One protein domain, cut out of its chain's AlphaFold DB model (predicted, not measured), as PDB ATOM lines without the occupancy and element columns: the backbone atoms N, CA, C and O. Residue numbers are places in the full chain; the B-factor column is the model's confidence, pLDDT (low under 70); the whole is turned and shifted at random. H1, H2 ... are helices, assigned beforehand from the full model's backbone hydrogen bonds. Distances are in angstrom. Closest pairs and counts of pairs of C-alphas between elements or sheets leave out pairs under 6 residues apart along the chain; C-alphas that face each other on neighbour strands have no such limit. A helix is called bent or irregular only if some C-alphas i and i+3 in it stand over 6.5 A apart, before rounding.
ATOM      1  N   THR A 246     236.040 190.363 199.730       85.50
ATOM      2  CA  THR A 246     235.593 190.655 198.364       85.50
ATOM      3  C   THR A 246     234.866 191.999 198.279       85.50
ATOM      4  O   THR A 246     235.140 192.797 197.381       85.50
ATOM      5  N   ILE A 247     233.965 192.281 199.229       91.31
ATOM      6  CA  ILE A 247     233.120 193.482 199.178       91.31
ATOM      7  C   ILE A 247     233.826 194.745 199.690       91.31
ATOM      8  O   ILE A 247     233.449 195.853 199.314       91.31
ATOM      9  N   CYS A 248     234.850 194.609 200.541       90.00
ATOM     10  CA  CYS A 248     235.561 195.760 201.093       90.00
ATOM     11  C   CYS A 248     236.153 196.631 199.973       90.00
ATOM     12  O   CYS A 248     236.838 196.130 199.080       90.00
ATOM     13  N   MET A 249     235.898 197.939 200.039       88.12
ATOM     14  CA  MET A 249     236.359 198.939 199.064       88.12
ATOM     15  C   MET A 249     237.626 199.681 199.506       88.12
ATOM     16  O   MET A 249     238.113 200.538 198.781       88.12
ATOM     17  N   ASN A 250     238.145 199.378 200.696       82.06
ATOM     18  CA  ASN A 250     239.372 199.993 201.189       82.06
ATOM     19  C   ASN A 250     240.609 199.391 200.490       82.06
ATOM     20  O   ASN A 250     240.505 198.335 199.859       82.06
ATOM     21  N   ASP A 251     241.770 200.037 200.602       75.00
ATOM     22  CA  ASP A 251     243.018 199.570 199.986       75.00
ATOM     23  C   ASP A 251     243.386 198.147 200.444       75.00
ATOM     24  O   ASP A 251     243.050 197.734 201.558       75.00
ATOM     25  N   GLU A 252     244.101 197.380 199.609       64.31
ATOM     26  CA  GLU A 252     244.385 195.954 199.863       64.31
ATOM     27  C   GLU A 252     245.036 195.678 201.225       64.31
ATOM     28  O   GLU A 252     244.696 194.689 201.876       64.31
ATOM     29  N   GLY A 253     245.927 196.564 201.684       58.88
ATOM     30  CA  GLY A 253     246.540 196.462 203.013       58.88
ATOM     31  C   GLY A 253     245.528 196.626 204.151       58.88
ATOM     32  O   GLY A 253     245.641 195.977 205.184       58.88
ATOM     33  N   PHE A 254     244.484 197.432 203.949       64.44
ATOM     34  CA  PHE A 254     243.418 197.622 204.927       64.44
ATOM     35  C   PHE A 254     242.378 196.497 204.885       64.44
ATOM     36  O   PHE A 254     241.832 196.122 205.922       64.44
ATOM     37  N   LYS A 255     242.097 195.922 203.703       62.41
ATOM     38  CA  LYS A 255     241.140 194.803 203.570       62.41
ATOM     39  C   LYS A 255     241.499 193.631 204.483       62.41
ATOM     40  O   LYS A 255     240.604 193.026 205.071       62.41
ATOM     41  N   LYS A 256     242.796 193.351 204.620       55.69
ATOM     42  CA  LYS A 256     243.338 192.269 205.450       55.69
ATOM     43  C   LYS A 256     243.426 192.643 206.937       55.69
ATOM     44  O   LYS A 256     243.190 191.803 207.803       55.69
ATOM     45  N   HIS A 257     243.642 193.926 207.227       59.47
ATOM     46  CA  HIS A 257     243.725 194.509 208.567       59.47
ATOM     47  C   HIS A 257     242.488 195.338 208.932       59.47
ATOM     48  O   HIS A 257     242.615 196.476 209.373       59.47
ATOM     49  N   CYS A 258     241.276 194.818 208.717       71.38
ATOM     50  CA  CYS A 258     240.075 195.627 208.926       71.38
ATOM     51  C   CYS A 258     239.944 196.099 210.385       71.38
ATOM     52  O   CYS A 258     239.433 195.365 211.235       71.38
ATOM     53  N   ASN A 259     240.314 197.356 210.617       71.56
ATOM     54  CA  ASN A 259     240.242 198.051 211.890       71.56
ATOM     55  C   ASN A 259     239.202 199.184 211.798       71.56
ATOM     56  O   ASN A 259     239.404 200.110 211.017       71.56
ATOM     57  N   PRO A 260     238.082 199.140 212.538       72.25
ATOM     58  CA  PRO A 260     237.093 200.216 212.513       72.25
ATOM     59  C   PRO A 260     237.669 201.603 212.847       72.25
ATOM     60  O   PRO A 260     237.249 202.578 212.230       72.25
ATOM     61  N   ASP A 261     238.667 201.689 213.728       69.75
ATOM     62  CA  ASP A 261     239.185 202.969 214.238       69.75
ATOM     63  C   ASP A 261     239.957 203.768 213.175       69.75
ATOM     64  O   ASP A 261     239.972 204.998 213.178       69.75
ATOM     65  N   GLU A 262     240.567 203.068 212.219       73.00
ATOM     66  CA  GLU A 262     241.354 203.665 211.133       73.00
ATOM     67  C   GLU A 262     240.589 203.683 209.799       73.00
ATOM     68  O   GLU A 262     241.074 204.211 208.796       73.00
ATOM     69  N   CYS A 263     239.397 203.081 209.750       80.56
ATOM     70  CA  CYS A 263     238.679 202.874 208.503       80.56
ATOM     71  C   CYS A 263     237.830 204.102 208.151       80.56
ATOM     72  O   CYS A 263     236.865 204.399 208.864       80.56
ATOM     73  N   PRO A 264     238.063 204.763 207.000       85.56
ATOM     74  CA  PRO A 264     237.245 205.902 206.583       85.56
ATOM     75  C   PRO A 264     235.765 205.528 206.418       85.56
ATOM     76  O   PRO A 264     234.891 206.359 206.648       85.56
ATOM     77  N   PHE A 265     235.479 204.268 206.076       89.94
ATOM     78  CA  PHE A 265     234.125 203.741 205.920       89.94
ATOM     79  C   PHE A 265     233.462 203.311 207.244       89.94
ATOM     80  O   PHE A 265     232.254 203.094 207.271       89.94
ATOM     81  N   ALA A 266     234.207 203.150 208.342       86.75
ATOM     82  CA  ALA A 266     233.621 202.828 209.652       86.75
ATOM     83  C   ALA A 266     233.388 204.077 210.516       86.75
ATOM     84  O   ALA A 266     232.592 204.045 211.456       86.75
ATOM     85  N   LYS A 267     234.038 205.195 210.177       84.69
ATOM     86  CA  LYS A 267     233.882 206.458 210.893       84.69
ATOM     87  C   LYS A 267     232.431 206.955 210.868       84.69
ATOM     88  O   LYS A 267     231.831 207.128 209.800       84.69
ATOM     89  N   ASP A 268     231.894 207.228 212.058       84.25
ATOM     90  CA  ASP A 268     230.521 207.699 212.294       84.25
ATOM     91  C   ASP A 268     229.444 206.777 211.695       84.25
ATOM     92  O   ASP A 268     228.367 207.233 211.306       84.25
ATOM     93  N   TYR A 269     229.736 205.475 211.576       89.56
ATOM     94  CA  TYR A 269     228.862 204.512 210.905       89.56
ATOM     95  C   TYR A 269     227.436 204.517 211.476       89.56
ATOM     96  O   TYR A 269     226.472 204.728 210.738       89.56
ATOM     97  N   TYR A 270     227.298 204.361 212.797       85.62
ATOM     98  CA  TYR A 270     225.995 204.262 213.464       85.62
ATOM     99  C   TYR A 270     225.162 205.547 213.374       85.62
ATOM    100  O   TYR A 270     223.936 205.481 213.331       85.62
ATOM    101  N   SER A 271     225.810 206.706 213.254       85.31
ATOM    102  CA  SER A 271     225.128 207.990 213.058       85.31
ATOM    103  C   SER A 271     224.544 208.137 211.646       85.31
ATOM    104  O   SER A 271     223.608 208.905 211.438       85.31
ATOM    105  N   LYS A 272     225.091 207.417 210.657       92.00
ATOM    106  CA  LYS A 272     224.677 207.488 209.245       92.00
ATOM    107  C   LYS A 272     223.708 206.371 208.862       92.00
ATOM    108  O   LYS A 272     222.779 206.606 208.089       92.00
ATOM    109  N   ILE A 273     223.939 205.164 209.380       93.44
ATOM    110  CA  ILE A 273     223.398 203.918 208.827       93.44
ATOM    111  C   ILE A 273     221.876 203.910 208.698       93.44
ATOM    112  O   ILE A 273     221.356 203.508 207.662       93.44
ATOM    113  N   TYR A 274     221.155 204.428 209.692       89.19
ATOM    114  CA  TYR A 274     219.695 204.425 209.665       89.19
ATOM    115  C   TYR A 274     219.131 205.209 208.471       89.19
ATOM    116  O   TYR A 274     218.288 204.704 207.726       89.19
ATOM    117  N   LYS A 275     219.652 206.419 208.230       92.44
ATOM    118  CA  LYS A 275     219.262 207.239 207.077       92.44
ATOM    119  C   LYS A 275     219.602 206.539 205.762       92.44
ATOM    120  O   LYS A 275     218.804 206.588 204.830       92.44
ATOM    121  N   VAL A 276     220.767 205.893 205.699       96.00
ATOM    122  CA  VAL A 276     221.226 205.194 204.492       96.00
ATOM    123  C   VAL A 276     220.338 203.995 204.173       96.00
ATOM    124  O   VAL A 276     219.923 203.858 203.028       96.00
ATOM    125  N   ILE A 277     219.979 203.178 205.167       94.94
ATOM    126  CA  ILE A 277     219.061 202.042 204.984       94.94
ATOM    127  C   ILE A 277     217.695 202.532 204.520       94.94
ATOM    128  O   ILE A 277     217.169 202.023 203.537       94.94
ATOM    129  N   ARG A 278     217.134 203.547 205.186       92.69
ATOM    130  CA  ARG A 278     215.818 204.086 204.823       92.69
ATOM    131  C   ARG A 278     215.796 204.607 203.385       92.69
ATOM    132  O   ARG A 278     214.840 204.352 202.662       92.69
ATOM    133  N   GLN A 279     216.859 205.295 202.961       94.81
ATOM    134  CA  GLN A 279     217.014 205.734 201.577       94.81
ATOM    135  C   GLN A 279     217.139 204.541 200.619       94.81
ATOM    136  O   GLN A 279     216.388 204.466 199.651       94.81
ATOM    137  N   ALA A 280     218.034 203.594 200.905       95.81
ATOM    138  CA  ALA A 280     218.262 202.418 200.070       95.81
ATOM    139  C   ALA A 280     216.972 201.616 199.840       95.81
ATOM    140  O   ALA A 280     216.624 201.334 198.697       95.81
ATOM    141  N   LEU A 281     216.220 201.335 200.910       94.00
ATOM    142  CA  LEU A 281     214.951 200.599 200.863       94.00
ATOM    143  C   LEU A 281     213.815 201.365 200.168       94.00
ATOM    144  O   LEU A 281     212.813 200.760 199.805       94.00
ATOM    145  N   SER A 282     213.939 202.686 200.003       92.56
ATOM    146  CA  SER A 282     212.981 203.487 199.225       92.56
ATOM    147  C   SER A 282     213.294 203.516 197.727       92.56
ATOM    148  O   SER A 282     212.416 203.820 196.924       92.56
ATOM    149  N   GLU A 283     214.541 203.222 197.351       93.06
ATOM    150  CA  GLU A 283     215.024 203.270 195.968       93.06
ATOM    151  C   GLU A 283     215.022 201.879 195.314       93.06
ATOM    152  O   GLU A 283     214.759 201.765 194.116       93.06
ATOM    153  N   LYS A 284     215.332 200.826 196.082       92.75
ATOM    154  CA  LYS A 284     215.484 199.451 195.591       92.75
ATOM    155  C   LYS A 284     214.982 198.425 196.609       92.75
ATOM    156  O   LYS A 284     214.999 198.649 197.816       92.75
ATOM    157  N   ASN A 285     214.603 197.262 196.084       94.12
ATOM    158  CA  ASN A 285     214.152 196.100 196.852       94.12
ATOM    159  C   ASN A 285     215.176 194.955 196.865       94.12
ATOM    160  O   ASN A 285     215.221 194.164 197.808       94.12
ATOM    161  N   ILE A 286     216.002 194.863 195.824       96.62
ATOM    162  CA  ILE A 286     217.007 193.817 195.646       96.62
ATOM    163  C   ILE A 286     218.387 194.461 195.746       96.62
ATOM    164  O   ILE A 286     218.612 195.507 195.140       96.62
ATOM    165  N   PHE A 287     219.276 193.846 196.522       97.38
ATOM    166  CA  PHE A 287     220.620 194.350 196.783       97.38
ATOM    167  C   PHE A 287     221.657 193.266 196.502       97.38
ATOM    168  O   PHE A 287     221.788 192.295 197.261       97.38
ATOM    169  N   ASP A 288     222.400 193.439 195.414       95.81
ATOM    170  CA  ASP A 288     223.581 192.640 195.111       95.81
ATOM    171  C   ASP A 288     224.889 193.316 195.572       95.81
ATOM    172  O   ASP A 288     224.891 194.326 196.276       95.81
ATOM    173  N   GLU A 289     226.032 192.718 195.223       94.81
ATOM    174  CA  GLU A 289     227.345 193.248 195.597       94.81
ATOM    175  C   GLU A 289     227.599 194.662 195.050       94.81
ATOM    176  O   GLU A 289     228.167 195.495 195.763       94.81
ATOM    177  N   ASP A 290     227.197 194.923 193.807       94.94
ATOM    178  CA  ASP A 290     227.460 196.183 193.120       94.94
ATOM    179  C   ASP A 290     226.536 197.279 193.662       94.94
ATOM    180  O   ASP A 290     227.013 198.373 193.978       94.94
ATOM    181  N   ASP A 291     225.259 196.960 193.900       96.25
ATOM    182  CA  ASP A 291     224.303 197.857 194.558       96.25
ATOM    183  C   ASP A 291     224.810 198.305 195.938       96.25
ATOM    184  O   ASP A 291     224.804 199.493 196.278       96.25
ATOM    185  N   ILE A 292     225.281 197.352 196.749       97.44
ATOM    186  CA  ILE A 292     225.773 197.628 198.104       97.44
ATOM    187  C   ILE A 292     227.026 198.502 198.050       97.44
ATOM    188  O   ILE A 292     227.149 199.442 198.840       97.44
ATOM    189  N   LYS A 293     227.956 198.225 197.127       97.06
ATOM    190  CA  LYS A 293     229.159 199.048 196.930       97.06
ATOM    191  C   LYS A 293     228.803 200.468 196.506       97.06
ATOM    192  O   LYS A 293     229.359 201.412 197.064       97.06
ATOM    193  N   GLU A 294     227.859 200.634 195.584       96.88
ATOM    194  CA  GLU A 294     227.390 201.945 195.132       96.88
ATOM    195  C   GLU A 294     226.821 202.769 196.300       96.88
ATOM    196  O   GLU A 294     227.264 203.898 196.550       96.88
ATOM    197  N   ILE A 295     225.898 202.186 197.074       97.00
ATOM    198  CA  ILE A 295     225.275 202.842 198.236       97.00
ATOM    199  C   ILE A 295     226.330 203.187 199.293       97.00
ATOM    200  O   ILE A 295     226.344 204.300 199.831       97.00
ATOM    201  N   ALA A 296     227.223 202.244 199.589       96.19
ATOM    202  CA  ALA A 296     228.279 202.413 200.575       96.19
ATOM    203  C   ALA A 296     229.263 203.522 200.185       96.19
ATOM    204  O   ALA A 296     229.649 204.328 201.033       96.19
ATOM    205  N   MET A 297     229.627 203.599 198.902       94.94
ATOM    206  CA  MET A 297     230.553 204.600 198.379       94.94
ATOM    207  C   MET A 297     229.934 205.997 198.427       94.94
ATOM    208  O   MET A 297     230.566 206.936 198.905       94.94
ATOM    209  N   LYS A 298     228.667 206.129 198.013       95.56
ATOM    210  CA  LYS A 298     227.916 207.396 198.041       95.56
ATOM    211  C   LYS A 298     227.797 207.991 199.447       95.56
ATOM    212  O   LYS A 298     227.748 209.210 199.592       95.56
ATOM    213  N   ASN A 299     227.738 207.143 200.474       95.38
ATOM    214  CA  ASN A 299     227.506 207.553 201.861       95.38
ATOM    215  C   ASN A 299     228.749 207.447 202.762       95.38
ATOM    216  O   ASN A 299     228.672 207.780 203.947       95.38
ATOM    217  N   THR A 300     229.879 206.985 202.221       94.88
ATOM    218  CA  THR A 300     231.115 206.710 202.968       94.88
ATOM    219  C   THR A 300     230.845 205.848 204.207       94.88
ATOM    220  O   THR A 300     231.123 206.249 205.342       94.88
ATOM    221  N   ILE A 301     230.252 204.670 203.984       95.69
ATOM    222  CA  ILE A 301     229.997 203.656 205.017       95.69
ATOM    223  C   ILE A 301     230.546 202.285 204.607       95.69
ATOM    224  O   ILE A 301     230.792 202.027 203.432       95.69
ATOM    225  N   CYS A 302     230.773 201.395 205.574       94.50
ATOM    226  CA  CYS A 302     231.339 200.073 205.321       94.50
ATOM    227  C   CYS A 302     230.346 199.206 204.529       94.50
ATOM    228  O   CYS A 302     229.273 198.916 205.057       94.50
TER     229      CYS A 302
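Overview. This is residues 246 to 302 of the 752 residues of the protein "DNA repair helicase truncation putative" of Clostridium sp. CAG:568 (UniProt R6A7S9). Two helices, H2 and H3, pack steeply tilted, the last residue of H3 reaching H2, while short H1 lies away from both across a long loop, in a flat shape. The printed part has 57 residues with three named helices, H1, H2, H3, and no named strand: all helix. It is only just compact, close to loose, with a radius of gyration of the C-alphas of 11.8 A and spans of 34 by 24 by 12 A.

Arrangement. Start at H1, residues 252 to 256, apart from H2, residues 269 to 283, and H3, residues 289 to 299. H2 and H3 touch, closest at the C-alphas of Val 276 and Asn 299, 7.2 A, and run opposite ways at a steep tilt of 58 degrees. Every O i to N i+4 pair is within hydrogen-bond range in H3, 9 of 11 in H2 and 0 of 1 in H1, where 1 of 2 O i to N i+3 pairs is.

Along the chain. Find C-alpha 252 at (244.385, 195.954, 199.863); H1 runs 6.8 A from there. H2, 20.4 A, is irregular: C-alphas 271 and 274 are 7.3 A apart. H3, 15.6 A, ends at C-alpha 299, (227.506, 207.553, 201.861).

Size, cuts and confidence. The C-alphas of Gly 253 and Ser 282 are the farthest apart, 34.5 A. The printed part has no cut; the link H1 to H2 is long. Look for pLDDT under 70 at residues 252 to 257 and 261.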